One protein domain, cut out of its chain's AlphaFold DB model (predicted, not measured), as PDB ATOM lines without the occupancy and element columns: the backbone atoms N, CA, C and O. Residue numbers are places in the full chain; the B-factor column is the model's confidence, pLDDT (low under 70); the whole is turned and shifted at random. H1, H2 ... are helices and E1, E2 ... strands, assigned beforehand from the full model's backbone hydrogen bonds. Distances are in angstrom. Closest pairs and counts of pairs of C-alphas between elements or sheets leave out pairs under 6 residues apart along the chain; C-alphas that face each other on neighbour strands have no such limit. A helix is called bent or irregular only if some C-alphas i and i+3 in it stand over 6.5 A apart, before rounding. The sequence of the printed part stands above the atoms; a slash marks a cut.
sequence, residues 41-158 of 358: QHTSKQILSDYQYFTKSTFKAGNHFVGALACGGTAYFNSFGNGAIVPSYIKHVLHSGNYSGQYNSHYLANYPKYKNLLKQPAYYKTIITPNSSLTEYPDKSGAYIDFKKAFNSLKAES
ATOM      1  N   GLN A  41      13.852  10.381 -16.305       88.31
ATOM      2  CA  GLN A  41      12.796   9.808 -17.131       88.31
ATOM      3  C   GLN A  41      12.192  10.854 -18.065       88.31
ATOM      4  O   GLN A  41      12.095  12.028 -17.724       88.31
ATOM      5  N   HIS A  42      11.735  10.418 -19.240       91.12
ATOM      6  CA  HIS A  42      10.976  11.261 -20.167       91.12
ATOM      7  C   HIS A  42       9.499  11.351 -19.750       91.12
ATOM      8  O   HIS A  42       8.612  10.934 -20.500       91.12
ATOM      9  N   THR A  43       9.259  11.848 -18.539       93.31
ATOM     10  CA  THR A  43       7.925  12.144 -18.006       93.31
ATOM     11  C   THR A  43       7.749  13.647 -17.866       93.31
ATOM     12  O   THR A  43       8.724  14.376 -17.651       93.31
ATOM     13  N   SER A  44       6.512  14.124 -17.972       93.44
ATOM     14  CA  SER A  44       6.189  15.543 -17.835       93.44
ATOM     15  C   SER A  44       6.653  16.076 -16.483       93.44
ATOM     16  O   SER A  44       7.341  17.088 -16.433       93.44
ATOM     17  N   LYS A  45       6.419  15.320 -15.406       89.25
ATOM     18  CA  LYS A  45       6.862  15.657 -14.050       89.25
ATOM     19  C   LYS A  45       8.362  15.883 -13.925       89.25
ATOM     20  O   LYS A  45       8.777  16.889 -13.352       89.25
ATOM     21  N   GLN A  46       9.168  14.962 -14.447       90.06
ATOM     22  CA  GLN A  46      10.620  15.105 -14.384       90.06
ATOM     23  C   GLN A  46      11.078  16.294 -15.236       90.06
ATOM     24  O   GLN A  46      11.839  17.132 -14.765       90.06
ATOM     25  N   ILE A  47      10.583  16.401 -16.470       92.75
ATOM     26  CA  ILE A  47      11.031  17.427 -17.415       92.75
ATOM     27  C   ILE A  47      10.624  18.834 -16.965       92.75
ATOM     28  O   ILE A  47      11.455  19.734 -17.022       92.75
ATOM     29  N   LEU A  48       9.391  19.022 -16.488       89.94
ATOM     30  CA  LEU A  48       8.898  20.308 -15.976       89.94
ATOM     31  C   LEU A  48       9.619  20.740 -14.694       89.94
ATOM     32  O   LEU A  48       9.701  21.935 -14.428       89.94
ATOM     33  N   SER A  49      10.163  19.790 -13.930       86.19
ATOM     34  CA  SER A  49      11.006  20.093 -12.767       86.19
ATOM     35  C   SER A  49      12.445  20.440 -13.170       86.19
ATOM     36  O   SER A  49      13.093  21.242 -12.507       86.19
ATOM     37  N   ASP A  50      12.958  19.841 -14.247       88.75
ATOM     38  CA  ASP A  50      14.347  20.005 -14.689       88.75
ATOM     39  C   ASP A  50      14.565  21.264 -15.543       88.75
ATOM     40  O   ASP A  50      15.579  21.952 -15.406       88.75
ATOM     41  N   TYR A  51      13.647  21.539 -16.467       90.62
ATOM     42  CA  TYR A  51      13.804  22.538 -17.518       90.62
ATOM     43  C   TYR A  51      12.739  23.612 -17.407       90.62
ATOM     44  O   TYR A  51      11.568  23.288 -17.268       90.62
ATOM     45  N   GLN A  52      13.134  24.871 -17.599       89.88
ATOM     46  CA  GLN A  52      12.182  25.961 -17.803       89.88
ATOM     47  C   GLN A  52      11.477  25.804 -19.154       89.88
ATOM     48  O   GLN A  52      10.267  25.982 -19.273       89.88
ATOM     49  N   TYR A  53      12.245  25.451 -20.186       93.69
ATOM     50  CA  TYR A  53      11.744  25.255 -21.540       93.69
ATOM     51  C   TYR A  53      12.274  23.946 -22.110       93.69
ATOM     52  O   TYR A  53      13.486  23.742 -22.210       93.69
ATOM     53  N   PHE A  54      11.361  23.075 -22.526       96.69
ATOM     54  CA  PHE A  54      11.673  21.820 -23.195       96.69
ATOM     55  C   PHE A  54      10.913  21.744 -24.518       96.69
ATOM     56  O   PHE A  54       9.698  21.546 -24.556       96.69
ATOM     57  N   THR A  55      11.631  21.920 -25.624       97.75
ATOM     58  CA  THR A  55      11.035  22.015 -26.953       97.75
ATOM     59  C   THR A  55      11.701  21.113 -27.979       97.75
ATOM     60  O   THR A  55      12.910  20.869 -27.947       97.75
ATOM     61  N   LYS A  56      10.896  20.575 -28.895       96.94
ATOM     62  CA  LYS A  56      11.364  19.654 -29.932       96.94
ATOM     63  C   LYS A  56      11.956  20.387 -31.129       96.94
ATOM     64  O   LYS A  56      12.956  19.926 -31.677       96.94
ATOM     65  N   SER A  57      11.311  21.471 -31.543       97.69
ATOM     66  CA  SER A  57      11.507  22.098 -32.845       97.69
ATOM     67  C   SER A  57      12.144  23.473 -32.678       97.69
ATOM     68  O   SER A  57      13.366  23.577 -32.764       97.69
ATOM     69  N   THR A  58      11.364  24.526 -32.426       97.50
ATOM     70  CA  THR A  58      11.894  25.897 -32.378       97.50
ATOM     71  C   THR A  58      11.732  26.519 -31.002       97.50
ATOM     72  O   THR A  58      10.649  26.485 -30.431       97.50
ATOM     73  N   PHE A  59      12.789  27.160 -30.509       97.00
ATOM     74  CA  PHE A  59      12.732  28.056 -29.357       97.00
ATOM     75  C   PHE A  59      13.088  29.479 -29.778       97.00
ATOM     76  O   PHE A  59      14.142  29.700 -30.376       97.00
ATOM     77  N   LYS A  60      12.266  30.462 -29.422       95.12
ATOM     78  CA  LYS A  60      12.622  31.874 -29.558       95.12
ATOM     79  C   LYS A  60      12.240  32.638 -28.299       95.12
ATOM     80  O   LYS A  60      11.071  32.667 -27.947       95.12
ATOM     81  N   ALA A  61      13.207  33.301 -27.674       90.69
ATOM     82  CA  ALA A  61      12.984  34.222 -26.564       90.69
ATOM     83  C   ALA A  61      13.724  35.541 -26.811       90.69
ATOM     84  O   ALA A  61      14.924  35.554 -27.087       90.69
ATOM     85  N   GLY A  62      12.997  36.658 -26.744       83.12
ATOM     86  CA  GLY A  62      13.559  37.990 -26.994       83.12
ATOM     87  C   GLY A  62      14.317  38.595 -25.811       83.12
ATOM     88  O   GLY A  62      15.130  39.482 -26.023       83.12
ATOM     89  N   ASN A  63      14.094  38.120 -24.586       82.56
ATOM     90  CA  ASN A  63      14.698  38.663 -23.364       82.56
ATOM     91  C   ASN A  63      15.296  37.547 -22.498       82.56
ATOM     92  O   ASN A  63      15.391  36.395 -22.925       82.56
ATOM     93  N   HIS A  64      15.743  37.930 -21.302       85.00
ATOM     94  CA  HIS A  64      16.254  37.027 -20.278       85.00
ATOM     95  C   HIS A  64      15.205  35.997 -19.826       85.00
ATOM     96  O   HIS A  64      14.017  36.316 -19.759       85.00
ATOM     97  N   PHE A  65      15.653  34.775 -19.517       85.00
ATOM     98  CA  PHE A  65      14.859  33.775 -18.799       85.00
ATOM     99  C   PHE A  65      15.707  32.941 -17.827       85.00
ATOM    100  O   PHE A  65      16.918  32.778 -17.986       85.00
ATOM    101  N   VAL A  66      15.052  32.374 -16.820       85.44
ATOM    102  CA  VAL A  66      15.665  31.595 -15.732       85.44
ATOM    103  C   VAL A  66      15.542  30.099 -16.025       85.44
ATOM    104  O   VAL A  66      14.684  29.676 -16.789       85.44
ATOM    105  N   GLY A  67      16.420  29.284 -15.452       87.88
ATOM    106  CA  GLY A  67      16.395  27.830 -15.573       87.88
ATOM    107  C   GLY A  67      17.076  27.286 -16.828       87.88
ATOM    108  O   GLY A  67      17.718  28.000 -17.604       87.88
ATOM    109  N   ALA A  68      16.983  25.966 -16.997       90.69
ATOM    110  CA  ALA A  68      17.614  25.258 -18.105       90.69
ATOM    111  C   ALA A  68      16.727  25.229 -19.362       90.69
ATOM    112  O   ALA A  68      15.499  25.164 -19.276       90.69
ATOM    113  N   LEU A  69      17.371  25.190 -20.532       93.75
ATOM    114  CA  LEU A  69      16.734  25.032 -21.843       93.75
ATOM    115  C   LEU A  69      17.137  23.697 -22.479       93.75
ATOM    116  O   LEU A  69      18.323  23.395 -22.610       93.75
ATOM    117  N   ALA A  70      16.156  22.942 -22.963       96.06
ATOM    118  CA  ALA A  70      16.354  21.821 -23.875       96.06
ATOM    119  C   ALA A  70      15.627  22.103 -25.199       96.06
ATOM    120  O   ALA A  70      14.405  22.212 -25.228       96.06
ATOM    121  N   CYS A  71      16.369  22.211 -26.302       97.06
ATOM    122  CA  CYS A  71      15.835  22.475 -27.637       97.06
ATOM    123  C   CYS A  71      16.387  21.479 -28.667       97.06
ATOM    124  O   CYS A  71      17.579  21.481 -28.994       97.06
ATOM    125  N   GLY A  72      15.498  20.640 -29.200       95.62
ATOM    126  CA  GLY A  72      15.806  19.603 -30.187       95.62
ATOM    127  C   GLY A  72      15.997  20.102 -31.622       95.62
ATOM    128  O   GLY A  72      16.385  19.311 -32.486       95.62
ATOM    129  N   GLY A  73      15.764  21.389 -31.887       95.75
ATOM    130  CA  GLY A  73      15.934  22.009 -33.199       95.75
ATOM    131  C   GLY A  73      16.667  23.343 -33.111       95.75
ATOM    132  O   GLY A  73      17.824  23.377 -32.692       95.75
ATOM    133  N   THR A  74      16.043  24.423 -33.573       97.44
ATOM    134  CA  THR A  74      16.672  25.747 -33.670       97.44
ATOM    135  C   THR A  74      16.286  26.648 -32.513       97.44
ATOM    136  O   THR A  74      15.111  26.749 -32.168       97.44
ATOM    137  N   ALA A  75      17.258  27.357 -31.949       96.69
ATOM    138  CA  ALA A  75      17.036  28.271 -30.843       96.69
ATOM    139  C   ALA A  75      17.571  29.679 -31.138       96.69
ATOM    140  O   ALA A  75      18.673  29.842 -31.663       96.69
ATOM    141  N   TYR A  76      16.791  30.683 -30.751       95.25
ATOM    142  CA  TYR A  76      17.159  32.095 -30.715       95.25
ATOM    143  C   TYR A  76      16.885  32.614 -29.304       95.25
ATOM    144  O   TYR A  76      15.741  32.570 -28.851       95.25
ATOM    145  N   PHE A  77      17.896  33.111 -28.601       91.06
ATOM    146  CA  PHE A  77      17.710  33.637 -27.247       91.06
ATOM    147  C   PHE A  77      18.743  34.702 -26.890       91.06
ATOM    148  O   PHE A  77      19.845  34.705 -27.427       91.06
ATOM    149  N   ASN A  78      18.400  35.597 -25.962       88.00
ATOM    150  CA  ASN A  78      19.357  36.538 -25.382       88.00
ATOM    151  C   ASN A  78      20.077  35.895 -24.187       88.00
ATOM    152  O   ASN A  78      20.903  35.012 -24.394       88.00
ATOM    153  N   SER A  79      19.816  36.310 -22.952       87.94
ATOM    154  CA  SER A  79      20.491  35.761 -21.771       87.94
ATOM    155  C   SER A  79      19.662  34.683 -21.072       87.94
ATOM    156  O   SER A  79      18.437  34.755 -21.071       87.94
ATOM    157  N   PHE A  80      20.307  33.681 -20.472       88.62
ATOM    158  CA  PHE A  80      19.597  32.670 -19.681       88.62
ATOM    159  C   PHE A  80      20.491  31.874 -18.726       88.62
ATOM    160  O   PHE A  80      21.717  31.971 -18.782       88.62
ATOM    161  N   GLY A  81      19.873  31.018 -17.910       86.56
ATOM    162  CA  GLY A  81      20.562  29.951 -17.175       86.56
ATOM    163  C   GLY A  81      20.648  30.153 -15.669       86.56
ATOM    164  O   GLY A  81      21.057  29.225 -14.970       86.56
ATOM    165  N   ASN A  82      20.237  31.318 -15.163       83.62
ATOM    166  CA  ASN A  82      20.137  31.587 -13.730       83.62
ATOM    167  C   ASN A  82      19.317  30.480 -13.063       83.62
ATOM    168  O   ASN A  82      18.262  30.116 -13.564       83.62
ATOM    169  N   GLY A  83      19.811  29.904 -11.970       81.44
ATOM    170  CA  GLY A  83      19.091  28.856 -11.244       81.44
ATOM    171  C   GLY A  83      18.899  27.543 -12.006       81.44
ATOM    172  O   GLY A  83      18.151  26.688 -11.543       81.44
ATOM    173  N   ALA A  84      19.581  27.335 -13.141       87.19
ATOM    174  CA  ALA A  84      19.571  26.043 -13.815       87.19
ATOM    175  C   ALA A  84      20.087  24.943 -12.871       87.19
ATOM    176  O   ALA A  84      21.215  25.002 -12.382       87.19
ATOM    177  N   ILE A  85      19.261  23.924 -12.639       84.25
ATOM    178  CA  ILE A  85      19.600  22.763 -11.801       84.25
ATOM    179  C   ILE A  85      20.015  21.535 -12.623       84.25
ATOM    180  O   ILE A  85      20.426  20.511 -12.078       84.25
ATOM    181  N   VAL A  86      19.948  21.655 -13.951       87.25
ATOM    182  CA  VAL A  86      20.384  20.653 -14.923       87.25
ATOM    183  C   VAL A  86      21.148  21.305 -16.076       87.25
ATOM    184  O   VAL A  86      20.974  22.504 -16.315       87.25
ATOM    185  N   PRO A  87      21.946  20.544 -16.845       89.12
ATOM    186  CA  PRO A  87      22.583  21.094 -18.028       89.12
ATOM    187  C   PRO A  87      21.561  21.427 -19.119       89.12
ATOM    188  O   PRO A  87      20.583  20.698 -19.324       89.12
ATOM    189  N   SER A  88      21.822  22.507 -19.851       92.44
ATOM    190  CA  SER A  88      21.036  22.899 -21.026       92.44
ATOM    191  C   SER A  88      21.571  22.233 -22.291       92.44
ATOM    192  O   SER A  88      22.774  22.004 -22.418       92.44
ATOM    193  N   TYR A  89      20.685  21.946 -23.244       92.19
ATOM    194  CA  TYR A  89      21.021  21.272 -24.498       92.19
ATOM    195  C   TYR A  89      20.301  21.916 -25.666       92.19
ATOM    196  O   TYR A  89      19.076  21.894 -25.736       92.19
ATOM    197  N   ILE A  90      21.059  22.446 -26.616       93.88
ATOM    198  CA  ILE A  90      20.518  23.116 -27.789       93.88
ATOM    199  C   ILE A  90      21.108  22.480 -29.041       93.88
ATOM    200  O   ILE A  90      22.321  22.430 -29.221       93.88
ATOM    201  N   LYS A  91      20.276  21.989 -29.955       93.38
ATOM    202  CA  LYS A  91      20.805  21.379 -31.178       93.38
ATOM    203  C   LYS A  91      21.447  22.432 -32.089       93.38
ATOM    204  O   LYS A  91      22.629  22.321 -32.403       93.38
ATOM    205  N   HIS A  92      20.706  23.465 -32.473       94.62
ATOM    206  CA  HIS A  92      21.186  24.504 -33.384       94.62
ATOM    207  C   HIS A  92      20.925  25.897 -32.801       94.62
ATOM    208  O   HIS A  92      19.778  26.314 -32.669       94.62
ATOM    209  N   VAL A  93      21.980  26.635 -32.462       96.19
ATOM    210  CA  VAL A  93      21.884  28.007 -31.944       96.19
ATOM    211  C   VAL A  93      21.992  28.996 -33.108       96.19
ATOM    212  O   VAL A  93      23.031  29.086 -33.762       96.19
ATOM    213  N   LEU A  94      20.917  29.741 -33.367       95.12
ATOM    214  CA  LEU A  94      20.888  30.811 -34.369       95.12
ATOM    215  C   LEU A  94      21.411  32.133 -33.800       95.12
ATOM    216  O   LEU A  94      22.102  32.874 -34.487       95.12
ATOM    217  N   HIS A  95      21.088  32.407 -32.537       93.56
ATOM    218  CA  HIS A  95      21.524  33.582 -31.784       93.56
ATOM    219  C   HIS A  95      21.571  33.229 -30.300       93.56
ATOM    220  O   HIS A  95      20.675  32.534 -29.811       93.56
ATOM    221  N   SER A  96      22.591  33.723 -29.601       91.38
ATOM    222  CA  SER A  96      22.735  33.577 -28.154       91.38
ATOM    223  C   SER A  96      23.364  34.819 -27.526       91.38
ATOM    224  O   SER A  96      24.419  35.279 -27.967       91.38
ATOM    225  N   GLY A  97      22.766  35.311 -26.446       88.19
ATOM    226  CA  GLY A  97      23.399  36.224 -25.493       88.19
ATOM    227  C   GLY A  97      24.147  35.464 -24.390       88.19
ATOM    228  O   GLY A  97      24.733  34.410 -24.633       88.19
ATOM    229  N   ASN A  98      24.161  36.002 -23.169       88.00
ATOM    230  CA  ASN A  98      24.975  35.459 -22.075       88.00
ATOM    231  C   ASN A  98      24.340  34.235 -21.398       88.00
ATOM    232  O   ASN A  98      23.168  34.271 -21.026       88.00
ATOM    233  N   TYR A  99      25.140  33.202 -21.127       89.06
ATOM    234  CA  TYR A  99      24.758  32.115 -20.227       89.06
ATOM    235  C   TYR A  99      25.297  32.340 -18.808       89.06
ATOM    236  O   TYR A  99      26.507  32.379 -18.585       89.06
ATOM    237  N   SER A 100      24.396  32.463 -17.836       82.88
ATOM    238  CA  SER A 100      24.708  32.732 -16.426       82.88
ATOM    239  C   SER A 100      24.733  31.478 -15.551       82.88
ATOM    240  O   SER A 100      25.141  31.559 -14.394       82.88
ATOM    241  N   GLY A 101      24.380  30.302 -16.087       71.56
ATOM    242  CA  GLY A 101      24.304  29.060 -15.305       71.56
ATOM    243  C   GLY A 101      25.625  28.629 -14.650       71.56
ATOM    244  O   GLY A 101      25.647  27.981 -13.601       71.56
ATOM    245  N   GLN A 102      26.760  29.065 -15.205       68.06
ATOM    246  CA  GLN A 102      28.084  28.870 -14.601       68.06
ATOM    247  C   GLN A 102      28.259  29.637 -13.276       68.06
ATOM    248  O   GLN A 102      29.059  29.241 -12.429       68.06
ATOM    249  N   TYR A 103      27.480  30.700 -13.075       67.62
ATOM    250  CA  TYR A 103      27.518  31.595 -11.920       67.62
ATOM    251  C   TYR A 103      26.275  31.450 -11.032       67.62
ATOM    252  O   TYR A 103      26.011  32.319 -10.211       67.62
ATOM    253  N   ASN A 104      25.552  30.321 -11.120       66.81
ATOM    254  CA  ASN A 104      24.333  29.996 -10.350       66.81
ATOM    255  C   ASN A 104      24.412  30.180  -8.823       66.81
ATOM    256  O   ASN A 104      23.404  30.008  -8.135       66.81
ATOM    257  N   SER A 105      25.589  30.499  -8.281       59.41
ATOM    258  CA  SER A 105      25.817  30.678  -6.857       59.41
ATOM    259  C   SER A 105      24.879  31.713  -6.249       59.41
ATOM    260  O   SER A 105      24.379  31.452  -5.173       59.41
ATOM    261  N   HIS A 106      24.554  32.827  -6.903       66.00
ATOM    262  CA  HIS A 106      23.772  33.892  -6.248       66.00
ATOM    263  C   HIS A 106      22.335  33.455  -5.904       66.00
ATOM    264  O   HIS A 106      21.837  33.780  -4.831       66.00
ATOM    265  N   TYR A 107      21.697  32.673  -6.782       71.50
ATOM    266  CA  TYR A 107      20.289  32.266  -6.637       71.50
ATOM    267  C   TYR A 107      20.119  30.979  -5.842       71.50
ATOM    268  O   TYR A 107      19.159  30.832  -5.093       71.50
ATOM    269  N   LEU A 108      21.062  30.046  -5.980       75.31
ATOM    270  CA  LEU A 108      20.990  28.744  -5.322       75.31
ATOM    271  C   LEU A 108      21.805  28.685  -4.019       75.31
ATOM    272  O   LEU A 108      21.651  27.724  -3.268       75.31
ATOM    273  N   ALA A 109      22.653  29.682  -3.707       65.50
ATOM    274  CA  ALA A 109      23.504  29.666  -2.504       65.50
ATOM    275  C   ALA A 109      22.713  29.547  -1.200       65.50
ATOM    276  O   ALA A 109      23.189  28.903  -0.267       65.50
ATOM    277  N   ASN A 110      21.517  30.133  -1.147       68.12
ATOM    278  CA  ASN A 110      20.670  30.103   0.043       68.12
ATOM    279  C   ASN A 110      19.881  28.792   0.188       68.12
ATOM    280  O   ASN A 110      19.211  28.598   1.199       68.12
ATOM    281  N   TYR A 111      19.985  27.875  -0.782       72.62
ATOM    282  CA  TYR A 111      19.291  26.590  -0.790       72.62
ATOM    283  C   TYR A 111      20.308  25.440  -0.698       72.62
ATOM    284  O   TYR A 111      20.795  24.953  -1.723       72.62
ATOM    285  N   PRO A 112      20.629  24.945   0.517       75.75
ATOM    286  CA  PRO A 112      21.681  23.946   0.729       75.75
ATOM    287  C   PRO A 112      21.545  22.689  -0.136       75.75
ATOM    288  O   PRO A 112      22.550  22.145  -0.591       75.75
ATOM    289  N   LYS A 113      20.309  22.259  -0.425       78.06
ATOM    290  CA  LYS A 113      20.025  21.096  -1.279       78.06
ATOM    291  C   LYS A 113      20.463  21.269  -2.741       78.06
ATOM    292  O   LYS A 113      20.725  20.273  -3.408       78.06
ATOM    293  N   TYR A 114      20.601  22.504  -3.225       78.19
ATOM    294  CA  TYR A 114      21.017  22.817  -4.598       78.19
ATOM    295  C   TYR A 114      22.490  23.220  -4.713       78.19
ATOM    296  O   TYR A 114      22.982  23.445  -5.819       78.19
ATOM    297  N   LYS A 115      23.240  23.242  -3.604       76.06
ATOM    298  CA  LYS A 115      24.665  23.612  -3.589       76.06
ATOM    299  C   LYS A 115      25.526  22.743  -4.517       76.06
ATOM    300  O   LYS A 115      26.519  23.219  -5.063       76.06
ATOM    301  N   ASN A 116      25.127  21.488  -4.727       76.06
ATOM    302  CA  ASN A 116      25.814  20.552  -5.622       76.06
ATOM    303  C   ASN A 116      25.356  20.657  -7.086       76.06
ATOM    304  O   ASN A 116      25.948  20.024  -7.953       76.06
ATOM    305  N   LEU A 117      24.313  21.443  -7.366       77.19
ATOM    306  CA  LEU A 117      23.769  21.663  -8.707       77.19
ATOM    307  C   LEU A 117      24.256  22.984  -9.317       77.19
ATOM    308  O   LEU A 117      23.741  23.421 -10.341       77.19
ATOM    309  N   LEU A 118      25.264  23.619  -8.719       77.31
ATOM    310  CA  LEU A 118      25.890  24.815  -9.268       77.31
ATOM    311  C   LEU A 118      26.671  24.499 -10.550       77.31
ATOM    312  O   LEU A 118      27.177  23.393 -10.732       77.31
ATOM    313  N   LYS A 119      26.850  25.523 -11.391       80.31
ATOM    314  CA  LYS A 119      27.683  25.471 -12.601       80.31
ATOM    315  C   LYS A 119      27.187  24.492 -13.663       80.31
ATOM    316  O   LYS A 119      27.992  23.853 -14.341       80.31
ATOM    317  N   GLN A 120      25.870  24.382 -13.824       86.56
ATOM    318  CA  GLN A 120      25.319  23.578 -14.909       86.56
ATOM    319  C   GLN A 120      25.839  24.112 -16.248       86.56
ATOM    320  O   GLN A 120      25.804  25.324 -16.459       86.56
ATOM    321  N   PRO A 121      26.348  23.265 -17.152       87.75
ATOM    322  CA  PRO A 121      26.788  23.706 -18.468       87.75
ATOM    323  C   PRO A 121      25.607  23.884 -19.429       87.75
ATOM    324  O   PRO A 121      24.551  23.274 -19.266       87.75
ATOM    325  N   ALA A 122      25.805  24.694 -20.467       90.38
ATOM    326  CA  ALA A 122      24.902  24.776 -21.608       90.38
ATOM    327  C   ALA A 122      25.623  24.283 -22.858       90.38
ATOM    328  O   ALA A 122      26.624  24.865 -23.278       90.38
ATOM    329  N   TYR A 123      25.116  23.199 -23.436       90.88
ATOM    330  CA  TYR A 123      25.713  22.554 -24.590       90.88
ATOM    331  C   TYR A 123      25.012  22.921 -25.891       90.88
ATOM    332  O   TYR A 123      23.782  23.011 -25.933       90.88
ATOM    333  N   TYR A 124      25.788  23.037 -26.969       91.62
ATOM    334  CA  TYR A 124      25.260  23.167 -28.325       91.62
ATOM    335  C   TYR A 124      25.864  22.156 -29.305       91.62
ATOM    336  O   TYR A 124      27.010  21.744 -29.135       91.62
ATOM    337  N   LYS A 125      25.130  21.773 -30.363       89.69
ATOM    338  CA  LYS A 125      25.692  20.958 -31.464       89.69
ATOM    339  C   LYS A 125      26.216  21.808 -32.621       89.69
ATOM    340  O   LYS A 125      27.279  21.512 -33.152       89.69
ATOM    341  N   THR A 126      25.501  22.860 -33.008       92.31
ATOM    342  CA  THR A 126      26.011  23.884 -33.935       92.31
ATOM    343  C   THR A 126      25.596  25.273 -33.472       92.31
ATOM    344  O   THR A 126      24.549  25.430 -32.842       92.31
ATOM    345  N   ILE A 127      26.376  26.282 -33.841       94.56
ATOM    346  CA  ILE A 127      26.094  27.687 -33.550       94.56
ATOM    347  C   ILE A 127      26.494  28.551 -34.746       94.56
ATOM    348  O   ILE A 127      27.496  28.255 -35.395       94.56
ATOM    349  N   ILE A 128      25.707  29.585 -35.057       92.94
ATOM    350  CA  ILE A 128      26.042  30.537 -36.131       92.94
ATOM    351  C   ILE A 128      27.213  31.433 -35.710       92.94
ATOM    352  O   ILE A 128      28.199  31.533 -36.435       92.94
ATOM    353  N   THR A 129      27.122  32.043 -34.527       88.69
ATOM    354  CA  THR A 129      28.146  32.950 -33.990       88.69
ATOM    355  C   THR A 129      28.700  32.384 -32.686       88.69
ATOM    356  O   THR A 129      27.936  32.267 -31.728       88.69
ATOM    357  N   PRO A 130      29.998  32.031 -32.609       86.56
ATOM    358  CA  PRO A 130      30.589  31.463 -31.403       86.56
ATOM    359  C   PRO A 130      30.318  32.308 -30.158       86.56
ATOM    360  O   PRO A 130      30.433  33.532 -30.177       86.56
ATOM    361  N   ASN A 131      29.999  31.634 -29.059       85.94
ATOM    362  CA  ASN A 131      29.725  32.258 -27.776       85.94
ATOM    363  C   ASN A 131      30.510  31.511 -26.695       85.94
ATOM    364  O   ASN A 131      30.312  30.312 -26.504       85.94
ATOM    365  N   SER A 132      31.403  32.216 -26.002       85.62
ATOM    366  CA  SER A 132      32.315  31.630 -25.011       85.62
ATOM    367  C   SER A 132      31.621  31.110 -23.750       85.62
ATOM    368  O   SER A 132      32.220  30.339 -23.004       85.62
ATOM    369  N   SER A 133      30.372  31.513 -23.502       88.00
ATOM    370  CA  SER A 133      29.588  31.046 -22.353       88.00
ATOM    371  C   SER A 133      28.884  29.705 -22.602       88.00
ATOM    372  O   SER A 133      28.418  29.072 -21.650       88.00
ATOM    373  N   LEU A 134      28.846  29.247 -23.860       90.12
ATOM    374  CA  LEU A 134      28.283  27.965 -24.273       90.12
ATOM    375  C   LEU A 134      29.387  26.970 -24.652       90.12
ATOM    376  O   LEU A 134      30.431  27.341 -25.188       90.12
ATOM    377  N   THR A 135      29.126  25.683 -24.442       89.38
ATOM    378  CA  THR A 135      30.095  24.606 -24.679       89.38
ATOM    379  C   THR A 135      29.672  23.751 -25.875       89.38
ATOM    380  O   THR A 135      28.537  23.283 -25.932       89.38
ATOM    381  N   GLU A 136      30.571  23.497 -26.829       87.81
ATOM    382  CA  GLU A 136      30.281  22.551 -27.917       87.81
ATOM    383  C   GLU A 136      30.089  21.139 -27.342       87.81
ATOM    384  O   GLU A 136      30.833  20.690 -26.465       87.81
ATOM    385  N   TYR A 137      29.072  20.428 -27.820       82.62
ATOM    386  CA  TYR A 137      28.742  19.102 -27.328       82.62
ATOM    387  C   TYR A 137      29.841  18.085 -27.709       82.62
ATOM    388  O   TYR A 137      30.197  17.966 -28.885       82.62
ATOM    389  N   PRO A 138      30.387  17.320 -26.743       70.31
ATOM    390  CA  PRO A 138      31.600  16.525 -26.952       70.31
ATOM    391  C   PRO A 138      31.426  15.310 -27.877       70.31
ATOM    392  O   PRO A 138      32.420  14.817 -28.422       70.31
ATOM    393  N   ASP A 139      30.207  14.806 -28.076       71.38
ATOM    394  CA  ASP A 139      29.923  13.693 -28.986       71.38
ATOM    395  C   ASP A 139      29.135  14.156 -30.217       71.38
ATOM    396  O   ASP A 139      27.959  14.497 -30.151       71.38
ATOM    397  N   LYS A 140      29.784  14.128 -31.386       60.25
ATOM    398  CA  LYS A 140      29.160  14.528 -32.653       60.25
ATOM    399  C   LYS A 140      28.098  13.522 -33.132       60.25
ATOM    400  O   LYS A 140      27.229  13.903 -33.926       60.25
ATOM    401  N   SER A 141      28.151  12.276 -32.651       59.53
ATOM    402  CA  SER A 141      27.328  11.151 -33.114       59.53
ATOM    403  C   SER A 141      26.064  10.912 -32.277       59.53
ATOM    404  O   SER A 141      25.010  10.662 -32.860       59.53
ATOM    405  N   GLY A 142      26.121  11.072 -30.951       63.47
ATOM    406  CA  GLY A 142      24.974  10.956 -30.045       63.47
ATOM    407  C   GLY A 142      24.297  12.290 -29.711       63.47
ATOM    408  O   GLY A 142      24.900  13.358 -29.792       63.47
ATOM    409  N   ALA A 143      23.022  12.242 -29.326       68.19
ATOM    410  CA  ALA A 143      22.327  13.358 -28.682       68.19
ATOM    411  C   ALA A 143      22.151  13.034 -27.193       68.19
ATOM    412  O   ALA A 143      21.776  11.914 -26.862       68.19
ATOM    413  N   TYR A 144      22.388  14.006 -26.307       78.06
ATOM    414  CA  TYR A 144      22.154  13.828 -24.867       78.06
ATOM    415  C   TYR A 144      20.691  13.471 -24.551       78.06
ATOM    416  O   TYR A 144      20.421  12.602 -23.726       78.06
ATOM    417  N   ILE A 145      19.749  14.128 -25.238       88.06
ATOM    418  CA  ILE A 145      18.314  13.837 -25.187       88.06
ATOM    419  C   ILE A 145      17.884  13.288 -26.546       88.06
ATOM    420  O   ILE A 145      18.061  13.941 -27.579       88.06
ATOM    421  N   ASP A 146      17.247  12.120 -26.545       89.56
ATOM    422  CA  ASP A 146      16.478  11.648 -27.695       89.56
ATOM    423  C   ASP A 146      15.119  12.359 -27.711       89.56
ATOM    424  O   ASP A 146      14.138  11.894 -27.125       89.56
ATOM    425  N   PHE A 147      15.058  13.506 -28.391       93.56
ATOM    426  CA  PHE A 147      13.838  14.311 -28.491       93.56
ATOM    427  C   PHE A 147      12.689  13.574 -29.187       93.56
ATOM    428  O   PHE A 147      11.529  13.857 -28.897       93.56
ATOM    429  N   LYS A 148      12.967  12.607 -30.075       93.50
ATOM    430  CA  LYS A 148      11.910  11.809 -30.713       93.50
ATOM    431  C   LYS A 148      11.267  10.892 -29.679       93.50
ATOM    432  O   LYS A 148      10.045  10.902 -29.538       93.50
ATOM    433  N   LYS A 149      12.075  10.141 -28.929       92.88
ATOM    434  CA  LYS A 149      11.592   9.279 -27.842       92.88
ATOM    435  C   LYS A 149      10.916  10.092 -26.740       92.88
ATOM    436  O   LYS A 149       9.839   9.705 -26.293       92.88
ATOM    437  N   ALA A 150      11.508  11.216 -26.335       95.50
ATOM    438  CA  ALA A 150      10.958  12.085 -25.299       95.50
ATOM    439  C   ALA A 150       9.575  12.624 -25.688       95.50
ATOM    440  O   ALA A 150       8.617  12.423 -24.950       95.50
ATOM    441  N   PHE A 151       9.428  13.216 -26.877       97.81
ATOM    442  CA  PHE A 151       8.136  13.753 -27.309       97.81
ATOM    443  C   PHE A 151       7.097  12.671 -27.612       97.81
ATOM    444  O   PHE A 151       5.914  12.910 -27.401       97.81
ATOM    445  N   ASN A 152       7.493  11.472 -28.047       97.38
ATOM    446  CA  ASN A 152       6.551  10.351 -28.147       97.38
ATOM    447  C   ASN A 152       5.991   9.963 -26.768       97.38
ATOM    448  O   ASN A 152       4.782   9.777 -26.638       97.38
ATOM    449  N   SER A 153       6.856   9.894 -25.748       97.56
ATOM    450  CA  SER A 153       6.462   9.632 -24.357       97.56
ATOM    451  C   SER A 153       5.527  10.721 -23.827       97.56
ATOM    452  O   SER A 153       4.417  10.427 -23.394       97.56
ATOM    453  N   LEU A 154       5.922  11.989 -23.971       98.44
ATOM    454  CA  LEU A 154       5.164  13.147 -23.488       98.44
ATOM    455  C   LEU A 154       3.787  13.284 -24.148       98.44
ATOM    456  O   LEU A 154       2.816  13.610 -23.474       98.44
ATOM    457  N   LYS A 155       3.668  13.002 -25.452       98.44
ATOM    458  CA  LYS A 155       2.370  12.992 -26.151       98.44
ATOM    459  C   LYS A 155       1.455  11.885 -25.630       98.44
ATOM    460  O   LYS A 155       0.262  12.116 -25.455       98.44
ATOM    461  N   ALA A 156       1.998  10.692 -25.387       98.38
ATOM    462  CA  ALA A 156       1.228   9.580 -24.836       98.38
ATOM    463  C   ALA A 156       0.782   9.863 -23.392       98.38
ATOM    464  O   ALA A 156      -0.382   9.649 -23.052       98.38
ATOM    465  N   GLU A 157       1.682  10.397 -22.566       98.25
ATOM    466  CA  GLU A 157       1.398  10.809 -21.191       98.25
ATOM    467  C   GLU A 157       0.333  11.907 -21.142       98.25
ATOM    468  O   GLU A 157      -0.674  11.740 -20.465       98.25
ATOM    469  N   SER A 158       0.494  12.978 -21.923       98.25
ATOM    470  CA  SER A 158      -0.459  14.092 -22.000       98.25
ATOM    471  C   SER A 158      -1.881  13.619 -22.350       98.25
ATOM    472  O   SER A 158      -2.850  14.022 -21.702       98.25
TER     473      SER A 158
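AT A GLANCE: This is residues 41 to 158 of the 358 residues of an uncharacterized protein of Clostridium sp. CAG:253 (UniProt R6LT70). The chain is wound in stacked turns, a short solenoid of uneven turns: E1 and E2 together, then E3, E4 and E5 step along it, with E3 and E4 sharply bent. H1 and H4 lie at the E1 end, while H2 and H3 lie off the sheet between E4 and E5. The printed part has 118 residues, with four named helices and five named strands: along the chain come H1, then four strands, E1 to E4, then H2 and H3, then E5 and last H4; the class is mixed, helices and strands, and the sheet is branched, its neighbour pairs E1 and E3, E2 and E3, E3 and E4, and E4 and E5 each parallel. The whole is compact, radius of gyration of the C-alphas 13.9 A, spanning 38 by 33 by 28 A.

HOW THE PARTS SIT: Begin at H1, residues 44 to 50, which only grazes the twisted sheet. On one side of E3, residues 69 to 77, find E1, residues 53 to 55, with N 55 and O 70 2.8 A apart, and E2, residues 58 to 61, with N 59 and O 74 2.9 A apart. E3 bends by 134 degrees at residue 72. On its other side is E4, residues 88 to 96, with N 71 and O 89 2.8 A apart; E4 bends by 116 degrees at residue 93. H2, residues 105 to 108, and H3, residues 112 to 117, only just touch, with 3 pairs of C-alphas within 8 A, only at the corner; the closest are Leu 108 and Tyr 114, 6.0 A. They lead to E5, residues 122 to 127, with N 123 and O 88 2.8 A apart; E4, H2, H3 and E5 form a strand-helix-strand unit, parallel neighbour strands with helices between, its crossover right-handed. H4, residues 147 to 158, only grazes the sheet, and with residues 154 to 158 only just touches H1, with 3 pairs of C-alphas within 8 A, closest Ser 44 and Leu 154, 6.2 A. In H1 and H4 every O i to N i+4 pair is within hydrogen-bond range; in H3 0 of 2 are, beside 2 of 3 O i to N i+3 pairs, and H2 is too short for an i+4 pair.

IN THESE COORDINATES: Find C-alpha 44 at (6.189, 15.543, -17.835), where H1 begins its 9.8 A; E1 spans 6.3 A, E2 10.2 A, E3 10.2 A and E4 13.0 A. H2 spans 5.4 A; H3, 9.9 A, is irregular, C-alphas 113 and 116 being 7.3 A apart. E5 spans 12.3 A, and H4 runs 15.7 A to C-alpha 158 at (-0.459, 14.092, -22.000).

THE WHOLE: The C-alphas of Asn 110 and Ser 141, the two farthest apart, are 38.8 A from each other. The printed part has no cut, and the link from E5 to H4, residues 128 to 146, is long. Look for pLDDT under 70 at residues 102 to 106, 109 to 110 and 140 to 143.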